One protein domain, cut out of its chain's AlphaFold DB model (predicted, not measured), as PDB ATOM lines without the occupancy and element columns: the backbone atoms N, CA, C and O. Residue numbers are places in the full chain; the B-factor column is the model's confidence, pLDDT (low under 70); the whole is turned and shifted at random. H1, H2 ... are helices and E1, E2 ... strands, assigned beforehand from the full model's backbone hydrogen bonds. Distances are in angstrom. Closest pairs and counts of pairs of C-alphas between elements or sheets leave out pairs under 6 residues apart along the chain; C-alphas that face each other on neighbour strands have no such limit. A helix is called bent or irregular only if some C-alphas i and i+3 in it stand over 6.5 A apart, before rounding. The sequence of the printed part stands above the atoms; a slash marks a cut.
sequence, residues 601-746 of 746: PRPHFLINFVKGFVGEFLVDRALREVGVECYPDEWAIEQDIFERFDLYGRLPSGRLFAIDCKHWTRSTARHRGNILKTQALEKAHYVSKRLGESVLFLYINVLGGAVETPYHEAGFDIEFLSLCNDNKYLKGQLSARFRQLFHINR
ATOM      1  N   PRO A 601      21.595  11.648  13.742       81.94
ATOM      2  CA  PRO A 601      21.722  12.465  14.945       81.94
ATOM      3  C   PRO A 601      23.172  12.497  15.406       81.94
ATOM      4  O   PRO A 601      23.887  11.497  15.308       81.94
ATOM      5  N   ARG A 602      23.619  13.618  15.969       81.69
ATOM      6  CA  ARG A 602      24.959  13.687  16.567       81.69
ATOM      7  C   ARG A 602      25.023  12.936  17.899       81.69
ATOM      8  O   ARG A 602      24.032  12.950  18.628       81.69
ATOM      9  N   PRO A 603      26.179  12.355  18.284       74.69
ATOM     10  CA  PRO A 603      26.297  11.554  19.504       74.69
ATOM     11  C   PRO A 603      25.807  12.264  20.768       74.69
ATOM     12  O   PRO A 603      25.071  11.678  21.552       74.69
ATOM     13  N   HIS A 604      26.164  13.537  20.952       76.81
ATOM     14  CA  HIS A 604      25.745  14.310  22.124       76.81
ATOM     15  C   HIS A 604      24.236  14.570  22.143       76.81
ATOM     16  O   HIS A 604      23.616  14.448  23.194       76.81
ATOM     17  N   PHE A 605      23.632  14.877  20.989       84.75
ATOM     18  CA  PHE A 605      22.180  15.018  20.884       84.75
ATOM     19  C   PHE A 605      21.484  13.687  21.183       84.75
ATOM     20  O   PHE A 605      20.570  13.630  22.003       84.75
ATOM     21  N   LEU A 606      21.974  12.594  20.593       80.44
ATOM     22  CA  LEU A 606      21.423  11.267  20.817       80.44
ATOM     23  C   LEU A 606      21.508  10.851  22.291       80.44
ATOM     24  O   LEU A 606      20.532  10.366  22.849       80.44
ATOM     25  N   ILE A 607      22.670  11.009  22.924       72.25
ATOM     26  CA  ILE A 607      22.904  10.536  24.293       72.25
ATOM     27  C   ILE A 607      22.144  11.386  25.311       72.25
ATOM     28  O   ILE A 607      21.546  10.822  26.225       72.25
ATOM     29  N   ASN A 608      22.170  12.713  25.160       72.44
ATOM     30  CA  ASN A 608      21.618  13.622  26.164       72.44
ATOM     31  C   ASN A 608      20.110  13.827  26.018       72.44
ATOM     32  O   ASN A 608      19.446  14.066  27.018       72.44
ATOM     33  N   PHE A 609      19.577  13.731  24.798       77.69
ATOM     34  CA  PHE A 609      18.153  13.920  24.540       77.69
ATOM     35  C   PHE A 609      17.523  12.584  24.188       77.69
ATOM     36  O   PHE A 609      16.823  11.993  24.997       77.69
ATOM     37  N   VAL A 610      17.838  12.050  23.015       79.56
ATOM     38  CA  VAL A 610      17.064  10.965  22.403       79.56
ATOM     39  C   VAL A 610      17.018   9.675  23.229       79.56
ATOM     40  O   VAL A 610      15.961   9.084  23.430       79.56
ATOM     41  N   LYS A 611      18.169   9.206  23.703       70.06
ATOM     42  CA  LYS A 611      18.314   7.897  24.344       70.06
ATOM     43  C   LYS A 611      17.594   7.808  25.687       70.06
ATOM     44  O   LYS A 611      17.084   6.739  26.015       70.06
ATOM     45  N   GLY A 612      17.586   8.897  26.459       69.56
ATOM     46  CA  GLY A 612      16.954   8.939  27.780       69.56
ATOM     47  C   GLY A 612      15.455   8.663  27.689       69.56
ATOM     48  O   GLY A 612      14.965   7.716  28.303       69.56
ATOM     49  N   PHE A 613      14.765   9.390  26.808       81.25
ATOM     50  CA  PHE A 613      13.304   9.382  26.765       81.25
ATOM     51  C   PHE A 613      12.673   8.277  25.915       81.25
ATOM     52  O   PHE A 613      11.472   8.036  26.004       81.25
ATOM     53  N   VAL A 614      13.436   7.543  25.096       83.75
ATOM     54  CA  VAL A 614      12.877   6.382  24.367       83.75
ATOM     55  C   VAL A 614      12.329   5.343  25.339       83.75
ATOM     56  O   VAL A 614      11.276   4.750  25.097       83.75
ATOM     57  N   GLY A 615      13.021   5.152  26.465       84.06
ATOM     58  CA  GLY A 615      12.527   4.306  27.542       84.06
ATOM     59  C   GLY A 615      11.210   4.821  28.123       84.06
ATOM     60  O   GLY A 615      10.299   4.024  28.346       84.06
ATOM     61  N   GLU A 616      11.089   6.137  28.290       89.62
ATOM     62  CA  GLU A 616       9.883   6.814  28.780       89.62
ATOM     63  C   GLU A 616       8.701   6.581  27.833       89.62
ATOM     64  O   GLU A 616       7.651   6.114  28.271       89.62
ATOM     65  N   PHE A 617       8.888   6.773  26.521       90.56
ATOM     66  CA  PHE A 617       7.844   6.517  25.521       90.56
ATOM     67  C   PHE A 617       7.401   5.051  25.479       90.56
ATOM     68  O   PHE A 617       6.211   4.764  25.333       90.56
ATOM     69  N   LEU A 618       8.336   4.106  25.620       89.56
ATOM     70  CA  LEU A 618       8.010   2.678  25.665       89.56
ATOM     71  C   LEU A 618       7.203   2.318  26.918       89.56
ATOM     72  O   LEU A 618       6.255   1.535  26.827       89.56
ATOM     73  N   VAL A 619       7.560   2.882  28.076       91.56
ATOM     74  CA  VAL A 619       6.837   2.656  29.334       91.56
ATOM     75  C   VAL A 619       5.464   3.323  29.302       91.56
ATOM     76  O   VAL A 619       4.482   2.652  29.611       91.56
ATOM     77  N   ASP A 620       5.359   4.581  28.871       92.50
ATOM     78  CA  ASP A 620       4.077   5.283  28.734       92.50
ATOM     79  C   ASP A 620       3.135   4.534  27.782       92.50
ATOM     80  O   ASP A 620       1.972   4.277  28.101       92.50
ATOM     81  N   ARG A 621       3.650   4.054  26.644       91.38
ATOM     82  CA  ARG A 621       2.869   3.217  25.726       91.38
ATOM     83  C   ARG A 621       2.391   1.928  26.397       91.38
ATOM     84  O   ARG A 621       1.232   1.553  26.218       91.38
ATOM     85  N   ALA A 622       3.254   1.265  27.166       91.12
ATOM     86  CA  ALA A 622       2.888   0.058  27.899       91.12
ATOM     87  C   ALA A 622       1.817   0.327  28.967       91.12
ATOM     88  O   ALA A 622       0.923  -0.498  29.131       91.12
ATOM     89  N   LEU A 623       1.869   1.474  29.652       91.56
ATOM     90  CA  LEU A 623       0.851   1.909  30.614       91.56
ATOM     91  C   LEU A 623      -0.502   2.152  29.932       91.56
ATOM     92  O   LEU A 623      -1.524   1.626  30.378       91.56
ATOM     93  N   ARG A 624      -0.512   2.846  28.790       89.50
ATOM     94  CA  ARG A 624      -1.743   3.081  28.016       89.50
ATOM     95  C   ARG A 624      -2.376   1.787  27.514       89.50
ATOM     96  O   ARG A 624      -3.594   1.640  27.566       89.50
ATOM     97  N   GLU A 625      -1.571   0.818  27.068       86.62
ATOM     98  CA  GLU A 625      -2.075  -0.502  26.656       86.62
ATOM     99  C   GLU A 625      -2.764  -1.268  27.799       86.62
ATOM    100  O   GLU A 625      -3.574  -2.161  27.536       86.62
ATOM    101  N   VAL A 626      -2.475  -0.912  29.055       84.56
ATOM    102  CA  VAL A 626      -3.083  -1.506  30.256       84.56
ATOM    103  C   VAL A 626      -4.126  -0.595  30.908       84.56
ATOM    104  O   VAL A 626      -4.608  -0.896  31.996       84.56
ATOM    105  N   GLY A 627      -4.517   0.485  30.224       85.62
ATOM    106  CA  GLY A 627      -5.564   1.406  30.668       85.62
ATOM    107  C   GLY A 627      -5.126   2.392  31.751       85.62
ATOM    108  O   GLY A 627      -5.979   2.919  32.460       85.62
ATOM    109  N   VAL A 628      -3.821   2.629  31.903       89.12
ATOM    110  CA  VAL A 628      -3.266   3.619  32.832       89.12
ATOM    111  C   VAL A 628      -2.790   4.827  32.034       89.12
ATOM    112  O   VAL A 628      -1.937   4.701  31.158       89.12
ATOM    113  N   GLU A 629      -3.342   5.998  32.341       90.44
ATOM    114  CA  GLU A 629      -2.936   7.265  31.733       90.44
ATOM    115  C   GLU A 629      -1.969   8.016  32.654       90.44
ATOM    116  O   GLU A 629      -2.210   8.157  33.858       90.44
ATOM    117  N   CYS A 630      -0.868   8.494  32.077       93.81
ATOM    118  CA  CYS A 630       0.063   9.382  32.757       93.81
ATOM    119  C   CYS A 630      -0.455  10.825  32.726       93.81
ATOM    120  O   CYS A 630      -1.125  11.247  31.781       93.81
ATOM    121  N   TYR A 631      -0.117  11.594  33.755       94.69
ATOM    122  CA  TYR A 631      -0.287  13.037  33.748       94.69
ATOM    123  C   TYR A 631       0.632  13.678  32.707       94.69
ATOM    124  O   TYR A 631       1.746  13.192  32.500       94.69
ATOM    125  N   PRO A 632       0.182  14.762  32.057       93.31
ATOM    126  CA  PRO A 632       1.005  15.471  31.094       93.31
ATOM    127  C   PRO A 632       2.114  16.258  31.820       93.31
ATOM    128  O   PRO A 632       1.982  16.570  33.009       93.31
ATOM    129  N   ASP A 633       3.205  16.580  31.119       92.00
ATOM    130  CA  ASP A 633       4.388  17.239  31.699       92.00
ATOM    131  C   ASP A 633       4.032  18.551  32.419       92.00
ATOM    132  O   ASP A 633       4.601  18.863  33.469       92.00
ATOM    133  N   GLU A 634       3.032  19.286  31.922       93.62
ATOM    134  CA  GLU A 634       2.541  20.532  32.511       93.62
ATOM    135  C   GLU A 634       2.122  20.367  33.970       93.62
ATOM    136  O   GLU A 634       2.418  21.230  34.797       93.62
ATOM    137  N   TRP A 635       1.512  19.231  34.317       94.44
ATOM    138  CA  TRP A 635       1.135  18.945  35.696       94.44
ATOM    139  C   TRP A 635       2.375  18.863  36.599       94.44
ATOM    140  O   TRP A 635       2.414  19.485  37.660       94.44
ATOM    141  N   ALA A 636       3.428  18.158  36.175       92.88
ATOM    142  CA  ALA A 636       4.662  18.038  36.955       92.88
ATOM    143  C   ALA A 636       5.415  19.378  37.063       92.88
ATOM    144  O   ALA A 636       6.016  19.677  38.104       92.88
ATOM    145  N   ILE A 637       5.356  20.204  36.012       92.75
ATOM    146  CA  ILE A 637       5.912  21.563  35.990       92.75
ATOM    147  C   ILE A 637       5.190  22.457  37.006       92.75
ATOM    148  O   ILE A 637       5.838  23.169  37.777       92.75
ATOM    149  N   GLU A 638       3.859  22.399  37.062       90.94
ATOM    150  CA  GLU A 638       3.052  23.168  38.015       90.94
ATOM    151  C   GLU A 638       3.322  22.778  39.474       90.94
ATOM    152  O   GLU A 638       3.321  23.642  40.354       90.94
ATOM    153  N   GLN A 639       3.616  21.499  39.726       90.06
ATOM    154  CA  GLN A 639       3.954  20.985  41.055       90.06
ATOM    155  C   GLN A 639       5.427  21.219  41.465       90.06
ATOM    156  O   GLN A 639       5.789  20.951  42.614       90.06
ATOM    157  N   ASP A 640       6.278  21.762  40.582       88.50
ATOM    158  CA  ASP A 640       7.733  21.927  40.797       88.50
ATOM    159  C   ASP A 640       8.445  20.584  41.090       88.50
ATOM    160  O   ASP A 640       9.315  20.471  41.962       88.50
ATOM    161  N   ILE A 641       8.024  19.537  40.367       90.12
ATOM    162  CA  ILE A 641       8.595  18.175  40.409       90.12
ATOM    163  C   ILE A 641       8.958  17.637  39.013       90.12
ATOM    164  O   ILE A 641       9.312  16.464  38.875       90.12
ATOM    165  N   PHE A 642       8.874  18.468  37.974       90.38
ATOM    166  CA  PHE A 642       9.328  18.122  36.625       90.38
ATOM    167  C   PHE A 642      10.792  17.649  36.644       90.38
ATOM    168  O   PHE A 642      11.602  18.183  37.403       90.38
ATOM    169  N   GLU A 643      11.106  16.597  35.876       87.25
ATOM    170  CA  GLU A 643      12.430  15.936  35.818       87.25
ATOM    171  C   GLU A 643      12.921  15.339  37.162       87.25
ATOM    172  O   GLU A 643      14.027  14.805  37.279       87.25
ATOM    173  N   ARG A 644      12.073  15.332  38.205       89.56
ATOM    174  CA  ARG A 644      12.289  14.491  39.396       89.56
ATOM    175  C   ARG A 644      11.864  13.052  39.156       89.56
ATOM    176  O   ARG A 644      12.400  12.181  39.809       89.56
ATOM    177  N   PHE A 645      10.952  12.767  38.249       92.06
ATOM    178  CA  PHE A 645      10.641  11.433  37.728       92.06
ATOM    179  C   PHE A 645      10.148  11.643  36.299       92.06
ATOM    180  O   PHE A 645       9.722  12.748  35.960       92.06
ATOM    181  N   ASP A 646      10.237  10.602  35.483       91.69
ATOM    182  CA  ASP A 646       9.992  10.706  34.050       91.69
ATOM    183  C   ASP A 646       8.492  10.694  33.748       91.69
ATOM    184  O   ASP A 646       8.022  11.434  32.893       91.69
ATOM    185  N   LEU A 647       7.727   9.876  34.483       93.81
ATOM    186  CA  LEU A 647       6.275   9.774  34.333       93.81
ATOM    187  C   LEU A 647       5.583   9.855  35.692       93.81
ATOM    188  O   LEU A 647       6.056   9.293  36.682       93.81
ATOM    189  N   TYR A 648       4.412  10.481  35.718       95.31
ATOM    190  CA  TYR A 648       3.529  10.544  36.879       95.31
ATOM    191  C   TYR A 648       2.130  10.092  36.488       95.31
ATOM    192  O   TYR A 648       1.712  10.288  35.353       95.31
ATOM    193  N   GLY A 649       1.374   9.525  37.419       94.31
ATOM    194  CA  GLY A 649      -0.020   9.173  37.170       94.31
ATOM    195  C   GLY A 649      -0.693   8.609  38.409       94.31
ATOM    196  O   GLY A 649      -0.149   8.670  39.514       94.31
ATOM    197  N   ARG A 650      -1.887   8.040  38.238       91.69
ATOM    198  CA  ARG A 650      -2.592   7.341  39.318       91.69
ATOM    199  C   ARG A 650      -2.903   5.908  38.942       91.69
ATOM    200  O   ARG A 650      -3.317   5.606  37.828       91.69
ATOM    201  N   LEU A 651      -2.719   5.025  39.916       86.19
ATOM    202  CA  LEU A 651      -3.211   3.661  39.835       86.19
ATOM    203  C   LEU A 651      -4.746   3.657  39.854       86.19
ATOM    204  O   LEU A 651      -5.350   4.582  40.403       86.19
ATOM    205  N   PRO A 652      -5.392   2.573  39.386       78.12
ATOM    206  CA  PRO A 652      -6.837   2.392  39.538       78.12
ATOM    207  C   PRO A 652      -7.324   2.497  40.994       78.12
ATOM    208  O   PRO A 652      -8.461   2.878  41.246       78.12
ATOM    209  N   SER A 653      -6.453   2.201  41.964       82.12
ATOM    210  CA  SER A 653      -6.717   2.364  43.400       82.12
ATOM    211  C   SER A 653      -6.751   3.825  43.877       82.12
ATOM    212  O   SER A 653      -7.018   4.072  45.049       82.12
ATOM    213  N   GLY A 654      -6.445   4.790  43.006       85.88
ATOM    214  CA  GLY A 654      -6.351   6.218  43.319       85.88
ATOM    215  C   GLY A 654      -4.990   6.660  43.865       85.88
ATOM    216  O   GLY A 654      -4.754   7.861  43.989       85.88
ATOM    217  N   ARG A 655      -4.071   5.733  44.160       89.38
ATOM    218  CA  ARG A 655      -2.720   6.053  44.646       89.38
ATOM    219  C   ARG A 655      -1.859   6.666  43.536       89.38
ATOM    220  O   ARG A 655      -1.845   6.144  42.422       89.38
ATOM    221  N   LEU A 656      -1.123   7.734  43.852       92.69
ATOM    222  CA  LEU A 656      -0.198   8.375  42.915       92.69
ATOM    223  C   LEU A 656       1.044   7.500  42.708       92.69
ATOM    224  O   LEU A 656       1.563   6.919  43.662       92.69
ATOM    225  N   PHE A 657       1.517   7.399  41.471       94.25
ATOM    226  CA  PHE A 657       2.792   6.772  41.149       94.25
ATOM    227  C   PHE A 657       3.722   7.754  40.436       94.25
ATOM    228  O   PHE A 657       3.266   8.672  39.754       94.25
ATOM    229  N   ALA A 658       5.024   7.531  40.583       95.06
ATOM    230  CA  ALA A 658       6.070   8.254  39.874       95.06
ATOM    231  C   ALA A 658       7.112   7.250  39.360       95.06
ATOM    232  O   ALA A 658       7.604   6.421  40.128       95.06
ATOM    233  N   ILE A 659       7.411   7.279  38.062       94.00
ATOM    234  CA  ILE A 659       8.269   6.301  37.386       94.00
ATOM    235  C   ILE A 659       9.577   6.954  36.955       94.00
ATOM    236  O   ILE A 659       9.573   8.011  36.337       94.00
ATOM    237  N   ASP A 660      10.690   6.291  37.249       90.94
ATOM    238  CA  ASP A 660      12.015   6.596  36.721       90.94
ATOM    239  C   ASP A 660      12.445   5.444  35.792       90.94
ATOM    240  O   ASP A 660      12.662   4.302  36.223       90.94
ATOM    241  N   CYS A 661      12.502   5.728  34.496       88.50
ATOM    242  CA  CYS A 661      12.825   4.799  33.431       88.50
ATOM    243  C   CYS A 661      14.341   4.650  33.322       88.50
ATOM    244  O   CYS A 661      15.100   5.590  33.094       88.50
ATOM    245  N   LYS A 662      14.821   3.415  33.449       82.31
ATOM    246  CA  LYS A 662      16.237   3.085  33.303       82.31
ATOM    247  C   LYS A 662      16.465   2.288  32.033       82.31
ATOM    248  O   LYS A 662      15.735   1.358  31.705       82.31
ATOM    249  N   HIS A 663      17.551   2.626  31.351       71.69
ATOM    250  CA  HIS A 663      17.978   1.961  30.126       71.69
ATOM    251  C   HIS A 663      19.287   1.186  30.361       71.69
ATOM    252  O   HIS A 663      20.286   1.368  29.664       71.69
ATOM    253  N   TRP A 664      19.324   0.368  31.420       65.56
ATOM    254  CA  TRP A 664      20.544  -0.291  31.893       65.56
ATOM    255  C   TRP A 664      20.642  -1.740  31.438       65.56
ATOM    256  O   TRP A 664      19.680  -2.498  31.500       65.56
ATOM    257  N   THR A 665      21.852  -2.168  31.097       56.66
ATOM    258  CA  THR A 665      22.167  -3.595  31.010       56.66
ATOM    259  C   THR A 665      22.292  -4.204  32.411       56.66
ATOM    260  O   THR A 665      22.579  -3.509  33.390       56.66
ATOM    261  N   ARG A 666      22.153  -5.532  32.520       51.88
ATOM    262  CA  ARG A 666      22.303  -6.278  33.787       51.88
ATOM    263  C   ARG A 666      23.644  -6.024  34.496       51.88
ATOM    264  O   ARG A 666      23.684  -5.963  35.723       51.88
ATOM    265  N   SER A 667      24.729  -5.858  33.734       46.75
ATOM    266  CA  SER A 667      26.067  -5.553  34.263       46.75
ATOM    267  C   SER A 667      26.125  -4.160  34.894       46.75
ATOM    268  O   SER A 667      26.614  -4.009  36.015       46.75
ATOM    269  N   THR A 668      25.543  -3.166  34.218       57.53
ATOM    270  CA  THR A 668      25.451  -1.783  34.708       57.53
ATOM    271  C   THR A 668      24.562  -1.691  35.949       57.53
ATOM    272  O   THR A 668      24.898  -0.981  36.897       57.53
ATOM    273  N   ALA A 669      23.467  -2.461  35.985       58.31
ATOM    274  CA  ALA A 669      22.552  -2.519  37.123       58.31
ATOM    275  C   ALA A 669      23.242  -3.016  38.408       58.31
ATOM    276  O   ALA A 669      23.102  -2.382  39.450       58.31
ATOM    277  N   ARG A 670      24.059  -4.081  38.334       58.16
ATOM    278  CA  ARG A 670      24.815  -4.592  39.500       58.16
ATOM    279  C   ARG A 670      25.795  -3.572  40.081       58.16
ATOM    280  O   ARG A 670      25.949  -3.508  41.294       58.16
ATOM    281  N   HIS A 671      26.445  -2.778  39.231       57.22
ATOM    282  CA  HIS A 671      27.471  -1.821  39.663       57.22
ATOM    283  C   HIS A 671      26.873  -0.525  40.225       57.22
ATOM    284  O   HIS A 671      27.489   0.126  41.063       57.22
ATOM    285  N   ARG A 672      25.671  -0.143  39.774       62.12
ATOM    286  CA  ARG A 672      25.015   1.113  40.169       62.12
ATOM    287  C   ARG A 672      23.861   0.941  41.159       62.12
ATOM    288  O   ARG A 672      23.330   1.949  41.613       62.12
ATOM    289  N   GLY A 673      23.491  -0.286  41.536       65.06
ATOM    290  CA  GLY A 673      22.330  -0.566  42.394       65.06
ATOM    291  C   GLY A 673      22.354   0.141  43.755       65.06
ATOM    292  O   GLY A 673      21.346   0.703  44.171       65.06
ATOM    293  N   ASN A 674      23.512   0.201  44.424       65.69
ATOM    294  CA  ASN A 674      23.630   0.889  45.718       65.69
ATOM    295  C   ASN A 674      23.507   2.415  45.584       65.69
ATOM    296  O   ASN A 674      22.816   3.041  46.381       65.69
ATOM    297  N   ILE A 675      24.113   3.002  44.546       70.06
ATOM    298  CA  ILE A 675      24.003   4.441  44.249       70.06
ATOM    299  C   ILE A 675      22.552   4.792  43.899       70.06
ATOM    300  O   ILE A 675      22.024   5.786  44.393       70.06
ATOM    301  N   LEU A 676      21.890   3.941  43.105       73.69
ATOM    302  CA  LEU A 676      20.479   4.089  42.758       73.69
ATOM    303  C   LEU A 676      19.603   4.115  44.014       73.69
ATOM    304  O   LEU A 676      18.745   4.979  44.111       73.69
ATOM    305  N   LYS A 677      19.817   3.210  44.979       74.25
ATOM    306  CA  LYS A 677      19.024   3.168  46.221       74.25
ATOM    307  C   LYS A 677      19.156   4.455  47.032       74.25
ATOM    308  O   LYS A 677      18.144   4.989  47.473       74.25
ATOM    309  N   THR A 678      20.373   4.970  47.195       76.62
ATOM    310  CA  THR A 678      20.601   6.226  47.926       76.62
ATOM    311  C   THR A 678      19.926   7.406  47.225       76.62
ATOM    312  O   THR A 678      19.157   8.128  47.853       76.62
ATOM    313  N   GLN A 679      20.128   7.552  45.912       80.88
ATOM    314  CA  GLN A 679      19.501   8.622  45.129       80.88
ATOM    315  C   GLN A 679      17.973   8.497  45.101       80.88
ATOM    316  O   GLN A 679      17.265   9.503  45.139       80.88
ATOM    317  N   ALA A 680      17.455   7.268  45.064       84.44
ATOM    318  CA  ALA A 680      16.027   7.012  45.016       84.44
ATOM    319  C   ALA A 680      15.304   7.489  46.272       84.44
ATOM    320  O   ALA A 680      14.222   8.063  46.160       84.44
ATOM    321  N   LEU A 681      15.913   7.292  47.443       85.75
ATOM    322  CA  LEU A 681      15.362   7.752  48.714       85.75
ATOM    323  C   LEU A 681      15.278   9.276  48.772       85.75
ATOM    324  O   LEU A 681      14.233   9.809  49.141       85.75
ATOM    325  N   GLU A 682      16.337   9.982  48.373       86.25
ATOM    326  CA  GLU A 682      16.362  11.451  48.364       86.25
ATOM    327  C   GLU A 682      15.297  12.030  47.418       86.25
ATOM    328  O   GLU A 682      14.545  12.937  47.789       86.25
ATOM    329  N   LYS A 683      15.181  11.454  46.213       89.25
ATOM    330  CA  LYS A 683      14.191  11.839  45.193       89.25
ATOM    331  C   LYS A 683      12.760  11.593  45.687       89.25
ATOM    332  O   LYS A 683      11.908  12.475  45.570       89.25
ATOM    333  N   ALA A 684      12.516  10.423  46.282       90.25
ATOM    334  CA  ALA A 684      11.224  10.027  46.834       90.25
ATOM    335  C   ALA A 684      10.775  10.962  47.967       90.25
ATOM    336  O   ALA A 684       9.663  11.486  47.933       90.25
ATOM    337  N   HIS A 685      11.667  11.254  48.918       89.38
ATOM    338  CA  HIS A 685      11.389  12.180  50.019       89.38
ATOM    339  C   HIS A 685      11.004  13.572  49.524       89.38
ATOM    340  O   HIS A 685      10.042  14.160  50.024       89.38
ATOM    341  N   TYR A 686      11.736  14.103  48.540       89.00
ATOM    342  CA  TYR A 686      11.437  15.411  47.963       89.00
ATOM    343  C   TYR A 686      10.025  15.449  47.369       89.00
ATOM    344  O   TYR A 686       9.237  16.332  47.710       89.00
ATOM    345  N   VAL A 687       9.686  14.471  46.524       90.44
ATOM    346  CA  VAL A 687       8.391  14.426  45.827       90.44
ATOM    347  C   VAL A 687       7.238  14.169  46.795       90.44
ATOM    348  O   VAL A 687       6.256  14.909  46.767       90.44
ATOM    349  N   SER A 688       7.362  13.201  47.708       90.38
ATOM    350  CA  SER A 688       6.332  12.930  48.720       90.38
ATOM    351  C   SER A 688       6.081  14.138  49.620       90.38
ATOM    352  O   SER A 688       4.930  14.479  49.885       90.38
ATOM    353  N   LYS A 689       7.138  14.843  50.044       89.81
ATOM    354  CA  LYS A 689       6.999  16.078  50.828       89.81
ATOM    355  C   LYS A 689       6.321  17.188  50.029       89.81
ATOM    356  O   LYS A 689       5.543  17.950  50.597       89.81
ATOM    357  N   ARG A 690       6.633  17.307  48.735       90.19
ATOM    358  CA  ARG A 690       6.094  18.357  47.865       90.19
ATOM    359  C   ARG A 690       4.612  18.157  47.562       90.19
ATOM    360  O   ARG A 690       3.872  19.137  47.583       90.19
ATOM    361  N   LEU A 691       4.206  16.913  47.310       90.31
ATOM    362  CA  LEU A 691       2.828  16.544  46.981       90.31
ATOM    363  C   LEU A 691       1.942  16.361  48.222       90.31
ATOM    364  O   LEU A 691       0.734  16.555  48.142       90.31
ATOM    365  N   GLY A 692       2.521  16.006  49.373       88.56
ATOM    366  CA  GLY A 692       1.777  15.823  50.624       88.56
ATOM    367  C   GLY A 692       0.859  14.593  50.644       88.56
ATOM    368  O   GLY A 692      -0.037  14.522  51.483       88.56
ATOM    369  N   GLU A 693       1.066  13.626  49.747       88.62
ATOM    370  CA  GLU A 693       0.296  12.379  49.663       88.62
ATOM    371  C   GLU A 693       1.204  11.143  49.538       88.62
ATOM    372  O   GLU A 693       2.413  11.257  49.331       88.62
ATOM    373  N   SER A 694       0.618   9.946  49.678       87.62
ATOM    374  CA  SER A 694       1.356   8.684  49.539       87.62
ATOM    375  C   SER A 694       1.628   8.351  48.074       87.62
ATOM    376  O   SER A 694       0.695   8.180  47.286       87.62
ATOM    377  N   VAL A 695       2.909   8.204  47.727       91.44
ATOM    378  CA  VAL A 695       3.370   7.949  46.354       91.44
ATOM    379  C   VAL A 695       3.990   6.552  46.247       91.44
ATOM    380  O   VAL A 695       4.632   6.061  47.179       91.44
ATOM    381  N   LEU A 696       3.751   5.867  45.129       93.00
ATOM    382  CA  LEU A 696       4.473   4.661  44.723       93.00
ATOM    383  C   LEU A 696       5.565   5.046  43.717       93.00
ATOM    384  O   LEU A 696       5.267   5.402  42.579       93.00
ATOM    385  N   PHE A 697       6.824   4.962  44.123       93.56
ATOM    386  CA  PHE A 697       7.969   5.228  43.263       93.56
ATOM    387  C   PHE A 697       8.414   3.947  42.562       93.56
ATOM    388  O   PHE A 697       8.663   2.926  43.200       93.56
ATOM    389  N   LEU A 698       8.522   3.993  41.240       91.38
ATOM    390  CA  LEU A 698       8.819   2.836  40.405       91.38
ATOM    391  C   LEU A 698      10.081   3.093  39.588       91.38
ATOM    392  O   LEU A 698      10.131   4.010  38.780       91.38
ATOM    393  N   TYR A 699      11.084   2.243  39.745       89.44
ATOM    394  CA  TYR A 699      12.281   2.246  38.910       89.44
ATOM    395  C   TYR A 699      12.154   1.123  37.889       89.44
ATOM    396  O   TYR A 699      12.296  -0.056  38.227       89.44
ATOM    397  N   ILE A 700      11.853   1.485  36.643       88.44
ATOM    398  CA  ILE A 700      11.527   0.523  35.590       88.44
ATOM    399  C   ILE A 700      12.695   0.420  34.619       88.44
ATOM    400  O   ILE A 700      12.981   1.352  33.876       88.44
ATOM    401  N   ASN A 701      13.361  -0.736  34.584       84.81
ATOM    402  CA  ASN A 701      14.362  -1.007  33.560       84.81
ATOM    403  C   ASN A 701      13.701  -1.538  32.280       84.81
ATOM    404  O   ASN A 701      13.077  -2.601  32.289       84.81
ATOM    405  N   VAL A 702      13.876  -0.824  31.172       79.62
ATOM    406  CA  VAL A 702      13.282  -1.160  29.868       79.62
ATOM    407  C   VAL A 702      13.975  -2.361  29.216       79.62
ATOM    408  O   VAL A 702      13.322  -3.169  28.559       79.62
ATOM    409  N   LEU A 703      15.283  -2.533  29.445       67.88
ATOM    410  CA  LEU A 703      16.107  -3.550  28.778       67.88
ATOM    411  C   LEU A 703      16.201  -4.899  29.500       67.88
ATOM    412  O   LEU A 703      16.796  -5.820  28.944       67.88
ATOM    413  N   GLY A 704      15.651  -5.028  30.709       62.81
ATOM    414  CA  GLY A 704      15.854  -6.220  31.536       62.81
ATOM    415  C   GLY A 704      16.865  -6.022  32.664       62.81
ATOM    416  O   GLY A 704      17.904  -5.388  32.493       62.81
ATOM    417  N   GLY A 705      16.596  -6.610  33.837       57.75
ATOM    418  CA  GLY A 705      17.668  -6.915  34.792       57.75
ATOM    419  C   GLY A 705      17.651  -6.265  36.173       57.75
ATOM    420  O   GLY A 705      18.537  -6.593  36.956       57.75
ATOM    421  N   ALA A 706      16.685  -5.405  36.500       56.19
ATOM    422  CA  ALA A 706      16.544  -4.867  37.854       56.19
ATOM    423  C   ALA A 706      15.484  -5.662  38.633       56.19
ATOM    424  O   ALA A 706      14.298  -5.594  38.319       56.19
ATOM    425  N   VAL A 707      15.926  -6.437  39.624       58.16
ATOM    426  CA  VAL A 707      15.071  -6.994  40.681       58.16
ATOM    427  C   VAL A 707      15.796  -6.703  41.987       58.16
ATOM    428  O   VAL A 707      16.608  -7.498  42.449       58.16
ATOM    429  N   GLU A 708      15.574  -5.509  42.517       66.88
ATOM    430  CA  GLU A 708      16.021  -5.146  43.859       66.88
ATOM    431  C   GLU A 708      14.855  -5.322  44.830       66.88
ATOM    432  O   GLU A 708      13.687  -5.285  44.435       66.88
ATOM    433  N   THR A 709      15.165  -5.536  46.106       70.06
ATOM    434  CA  THR A 709      14.136  -5.650  47.142       70.06
ATOM    435  C   THR A 709      13.356  -4.332  47.250       70.06
ATOM    436  O   THR A 709      13.994  -3.276  47.311       70.06
ATOM    437  N   PRO A 710      12.010  -4.374  47.283       78.25
ATOM    438  CA  PRO A 710      11.191  -3.201  47.557       78.25
ATOM    439  C   PRO A 710      11.579  -2.526  48.872       78.25
ATOM    440  O   PRO A 710      12.017  -3.189  49.816       78.25
ATOM    441  N   TYR A 711      11.385  -1.214  48.934       81.06
ATOM    442  CA  TYR A 711      11.572  -0.422  50.143       81.06
ATOM    443  C   TYR A 711      10.247   0.225  50.542       81.06
ATOM    444  O   TYR A 711       9.544   0.778  49.698       81.06
ATOM    445  N   HIS A 712       9.920   0.146  51.829       83.06
ATOM    446  CA  HIS A 712       8.657   0.611  52.390       83.06
ATOM    447  C   HIS A 712       8.940   1.571  53.546       83.06
ATOM    448  O   HIS A 712       9.629   1.197  54.496       83.06
ATOM    449  N   GLU A 713       8.394   2.784  53.479       79.44
ATOM    450  CA  GLU A 713       8.522   3.805  54.521       79.44
ATOM    451  C   GLU A 713       7.187   4.531  54.743       79.44
ATOM    452  O   GLU A 713       6.289   4.525  53.899       79.44
ATOM    453  N   ALA A 714       7.014   5.143  55.916       71.69
ATOM    454  CA  ALA A 714       5.811   5.902  56.226       71.69
ATOM    455  C   ALA A 714       5.665   7.098  55.263       71.69
ATOM    456  O   ALA A 714       6.320   8.122  55.425       71.69
ATOM    457  N   GLY A 715       4.784   6.963  54.268       72.50
ATOM    458  CA  GLY A 715       4.477   8.007  53.285       72.50
ATOM    459  C   GLY A 715       4.854   7.671  51.839       72.50
ATOM    460  O   GLY A 715       4.379   8.364  50.943       72.50
ATOM    461  N   PHE A 716       5.637   6.618  51.577       86.50
ATOM    462  CA  PHE A 716       5.901   6.152  50.212       86.50
ATOM    463  C   PHE A 716       6.454   4.723  50.138       86.50
ATOM    464  O   PHE A 716       7.035   4.211  51.091       86.50
ATOM    465  N   ASP A 717       6.331   4.113  48.957       89.44
ATOM    466  CA  ASP A 717       6.979   2.839  48.624       89.44
ATOM    467  C   ASP A 717       7.900   3.019  47.419       89.44
ATOM    468  O   ASP A 717       7.606   3.829  46.540       89.44
ATOM    469  N   ILE A 718       8.980   2.243  47.354       89.31
ATOM    470  CA  ILE A 718       9.884   2.182  46.205       89.31
ATOM    471  C   ILE A 718       9.946   0.742  45.695       89.31
ATOM    472  O   ILE A 718      10.310  -0.171  46.439       89.31
ATOM    473  N   GLU A 719       9.660   0.539  44.410       89.00
ATOM    474  CA  GLU A 719       9.847  -0.744  43.732       89.00
ATOM    475  C   GLU A 719      10.809  -0.641  42.551       89.00
ATOM    476  O   GLU A 719      10.850   0.355  41.830       89.00
ATOM    477  N   PHE A 720      11.553  -1.722  42.323       85.75
ATOM    478  CA  PHE A 720      12.462  -1.879  41.194       85.75
ATOM    479  C   PHE A 720      11.996  -3.062  40.359       85.75
ATOM    480  O   PHE A 720      11.877  -4.180  40.866       85.75
ATOM    481  N   LEU A 721      11.730  -2.831  39.078       85.88
ATOM    482  CA  LEU A 721      11.210  -3.868  38.198       85.88
ATOM    483  C   LEU A 721      11.707  -3.713  36.766       85.88
ATOM    484  O   LEU A 721      12.285  -2.706  36.366       85.88
ATOM    485  N   SER A 722      11.469  -4.754  35.979       84.50
ATOM    486  CA  SER A 722      11.743  -4.766  34.548       84.50
ATOM    487  C   SER A 722      10.452  -4.586  33.765       84.50
ATOM    488  O   SER A 722       9.455  -5.231  34.101       84.50
ATOM    489  N   LEU A 723      10.464  -3.778  32.703       86.50
ATOM    490  CA  LEU A 723       9.318  -3.668  31.798       86.50
ATOM    491  C   LEU A 723       9.085  -5.004  31.085       86.50
ATOM    492  O   LEU A 723       8.002  -5.580  31.165       86.50
ATOM    493  N   CYS A 724      10.132  -5.533  30.448       81.12
ATOM    494  CA  CYS A 724      10.088  -6.794  29.715       81.12
ATOM    495  C   CYS A 724      10.802  -7.927  30.463       81.12
ATOM    496  O   CYS A 724      11.775  -7.721  31.192       81.12
ATOM    497  N   ASN A 725      10.327  -9.154  30.264       72.75
ATOM    498  CA  ASN A 725      10.999 -10.364  30.705       72.75
ATOM    499  C   ASN A 725      12.272 -10.578  29.887       72.75
ATOM    500  O   ASN A 725      12.259 -10.510  28.659       72.75
ATOM    501  N   ASP A 726      13.339 -10.938  30.594       62.31
ATOM    502  CA  ASP A 726      14.651 -11.245  30.017       62.31
ATOM    503  C   ASP A 726      14.931 -12.764  29.980       62.31
ATOM    504  O   ASP A 726      16.005 -13.228  29.601       62.31
ATOM    505  N   ASN A 727      13.948 -13.570  30.398       62.00
ATOM    506  CA  ASN A 727      14.022 -15.028  30.382       62.00
ATOM    507  C   ASN A 727      13.958 -15.555  28.937       62.00
ATOM    508  O   ASN A 727      13.111 -15.128  28.153       62.00
ATOM    509  N   LYS A 728      14.793 -16.554  28.615       53.53
ATOM    510  CA  LYS A 728      14.859 -17.251  27.319       53.53
ATOM    511  C   LYS A 728      13.489 -17.650  26.749       53.53
ATOM    512  O   LYS A 728      13.363 -17.676  25.527       53.53
ATOM    513  N   TYR A 729      12.483 -17.942  27.578       53.41
ATOM    514  CA  TYR A 729      11.151 -18.381  27.126       53.41
ATOM    515  C   TYR A 729      10.116 -17.255  26.969       53.41
ATOM    516  O   TYR A 729       9.209 -17.390  26.157       53.41
ATOM    517  N   LEU A 730      10.265 -16.140  27.690       61.31
ATOM    518  CA  LEU A 730       9.302 -15.023  27.704       61.31
ATOM    519  C   LEU A 730       9.924 -13.706  27.207       61.31
ATOM    520  O   LEU A 730       9.377 -12.633  27.450       61.31
ATOM    521  N   LYS A 731      11.085 -13.777  26.541       68.38
ATOM    522  CA  LYS A 731      11.889 -12.615  26.142       68.38
ATOM    523  C   LYS A 731      11.054 -11.587  25.367       68.38
ATOM    524  O   LYS A 731      10.467 -11.923  24.338       68.38
ATOM    525  N   GLY A 732      11.024 -10.348  25.854       67.38
ATOM    526  CA  GLY A 732      10.277  -9.248  25.231       67.38
ATOM    527  C   GLY A 732       8.770  -9.219  25.534       67.38
ATOM    528  O   GLY A 732       8.071  -8.380  24.979       67.38
ATOM    529  N   GLN A 733       8.249 -10.102  26.396       82.06
ATOM    530  CA  GLN A 733       6.899  -9.972  26.967       82.06
ATOM    531  C   GLN A 733       6.924  -9.082  28.209       82.06
ATOM    532  O   GLN A 733       7.915  -9.104  28.937       82.06
ATOM    533  N   LEU A 734       5.840  -8.360  28.500       85.62
ATOM    534  CA  LEU A 734       5.725  -7.583  29.741       85.62
ATOM    535  C   LEU A 734       5.917  -8.475  30.980       85.62
ATOM    536  O   LEU A 734       5.412  -9.602  31.035       85.62
ATOM    537  N   SER A 735       6.655  -7.981  31.975       85.00
ATOM    538  CA  SER A 735       6.972  -8.754  33.177       85.00
ATOM    539  C   SER A 735       5.735  -8.998  34.041       85.00
ATOM    540  O   SER A 735       4.860  -8.142  34.156       85.00
ATOM    541  N   ALA A 736       5.668 -10.159  34.700       82.75
ATOM    542  CA  ALA A 736       4.532 -10.503  35.558       82.75
ATOM    543  C   ALA A 736       4.305  -9.462  36.669       82.75
ATOM    544  O   ALA A 736       3.161  -9.142  36.977       82.75
ATOM    545  N   ARG A 737       5.383  -8.883  37.222       84.38
ATOM    546  CA  ARG A 737       5.289  -7.835  38.249       84.38
ATOM    547  C   ARG A 737       4.716  -6.532  37.696       84.38
ATOM    548  O   ARG A 737       3.844  -5.962  38.342       84.38
ATOM    549  N   PHE A 738       5.144  -6.102  36.503       87.38
ATOM    550  CA  PHE A 738       4.550  -4.945  35.825       87.38
ATOM    551  C   PHE A 738       3.045  -5.162  35.624       87.38
ATOM    552  O   PHE A 738       2.234  -4.327  36.012       87.38
ATOM    553  N   ARG A 739       2.656  -6.341  35.123       84.38
ATOM    554  CA  ARG A 739       1.243  -6.701  34.934       84.38
ATOM    555  C   ARG A 739       0.443  -6.713  36.242       84.38
ATOM    556  O   ARG A 739      -0.694  -6.253  36.267       84.38
ATOM    557  N   GLN A 740       1.037  -7.225  37.320       84.50
ATOM    558  CA  GLN A 740       0.406  -7.312  38.636       84.50
ATOM    559  C   GLN A 740       0.144  -5.931  39.249       84.50
ATOM    560  O   GLN A 740      -0.947  -5.701  39.763       84.50
ATOM    561  N   LEU A 741       1.128  -5.025  39.203       84.56
ATOM    562  CA  LEU A 741       1.021  -3.687  39.797       84.56
ATOM    563  C   LEU A 741      -0.063  -2.835  39.138       84.56
ATOM    564  O   LEU A 741      -0.778  -2.107  39.822       84.56
ATOM    565  N   PHE A 742      -0.212  -2.963  37.823       85.19
ATOM    566  CA  PHE A 742      -1.208  -2.221  37.051       85.19
ATOM    567  C   PHE A 742      -2.492  -3.034  36.800       85.19
ATOM    568  O   PHE A 742      -3.254  -2.720  35.893       85.19
ATOM    569  N   HIS A 743      -2.752  -4.063  37.621       69.12
ATOM    570  CA  HIS A 743      -3.993  -4.851  37.645       69.12
ATOM    571  C   HIS A 743      -4.447  -5.412  36.284       69.12
ATOM    572  O   HIS A 743      -5.637  -5.421  35.960       69.12
ATOM    573  N   ILE A 744      -3.516  -5.948  35.492       58.84
ATOM    574  CA  ILE A 744      -3.865  -6.648  34.251       58.84
ATOM    575  C   ILE A 744      -4.462  -8.016  34.598       58.84
ATOM    576  O   ILE A 744      -3.740  -9.000  34.762       58.84
ATOM    577  N   ASN A 745      -5.787  -8.101  34.668       41.56
ATOM    578  CA  ASN A 745      -6.490  -9.380  34.598       41.56
ATOM    579  C   ASN A 745      -6.594  -9.797  33.123       41.56
ATOM    580  O   ASN A 745      -7.547  -9.422  32.437       41.56
ATOM    581  N   ARG A 746      -5.603 -10.539  32.619       41.12
ATOM    582  CA  ARG A 746      -5.724 -11.322  31.379       41.12
ATOM    583  C   ARG A 746      -5.118 -12.700  31.538       41.12
ATOM    584  O   ARG A 746      -3.917 -12.766  31.884       41.12
TER     585      ARG A 746
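AT A GLANCE: This is residues 601 to 746 of the 746 residues of an uncharacterized protein of Nitrosomonadales bacterium SCN 54-20 (UniProt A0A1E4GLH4). A twisted five-stranded sheet stands between two long helices: H3 packs on one face, while residues 612 to 623 of H1 cross the other slantwise, over E2. Residues 602 to 609, of which 603 to 609 belong to H1, stick out; the short helices H2 and H4 only graze the sheet. The printed part has 146 residues, with four named helices and five named strands in the order H1 H2 E1 E2 H3 E3 E4 E5 H4. The sheet is mixed, ordered E1 E2 E3 E5 E4, and the class is mixed, helices and strands. The whole is compact, with a radius of gyration of the C-alphas of 15.0 A and spans of 42 by 42 by 29 A.

HOW THE PARTS SIT: H1, residues 603 to 625, touches E2, residues 656 to 662; their closest C-alphas, Glu 616 and Cys 661, are 5.9 A apart. H1 is on the sheet at a height of 8.5 A, slantwise at 39 degrees to E2 on the local plane. H2, residues 633 to 638, only grazes the sheet with residues 633 to 636. E1, residues 647 to 650, forms an antiparallel hairpin with E2, with N 657 and O 649 2.9 A apart. H3, residues 666 to 691, is over E3, residues 695 to 701, and E5, residues 716 to 722, at a height of 7.6 A over the sheet. It runs only just along the strands, at 29 degrees to E5 on the local plane; the closest C-alphas of H3 and E3, Ser 688 and Val 695, are 6.3 A apart. With H3 on one face and H1 on the other, there are three layers, helices on both faces of a sheet. E2, H3 and E3 make a strand-helix-strand unit, two parallel neighbour strands with a helix between, with a right-handed crossover. E2 and E3 are parallel, with N 660 and O 698 2.8 A apart; E3 and E5 are parallel, with N 699 and O 719 2.8 A apart. E4, residues 711 to 713, forms an antiparallel hairpin with E5, with N 718 and O 711 2.8 A apart. H4, residues 736 to 741, only grazes the sheet with residues 736 to 738; the closest C-alphas of E5 and H4, Leu 721 and Arg 737, are 7.1 A apart. H1 and H3 are apart. In H2 and H4 every O i to N i+4 pair is within hydrogen-bond range, against 14 of 19 in H1 and 20 of 22 in H3.

IN THESE COORDINATES: H1 begins at C-alpha 603 (26.297, 11.554, 19.504) and spans 31.6 A; it has a kink of 39 degrees near residue 610 and is only just irregular, with C-alphas 608 and 611 6.9 A apart. H3 spans 32.8 A, with a kink of 65 degrees near residue 674, and is irregular: C-alphas 671 and 674 are 7.7 A apart. E2, E3 and E5 span 19.8, 19.1 and 20.0 A. H4 ends at C-alpha 741 (1.021, -3.687, 39.797).

THE WHOLE: The C-alphas of Pro 601 and Ala 714, the two farthest apart, are 44.7 A apart. The printed part has no cut and ends at the chain's last residue, 746. The link from E5 to H4, residues 723 to 735, is long. Mean pLDDT of the printed part is 80.8; residue 612 and residues 664 to 674, 703 to 708, 726 to 732 and 743 to 746 are under 70.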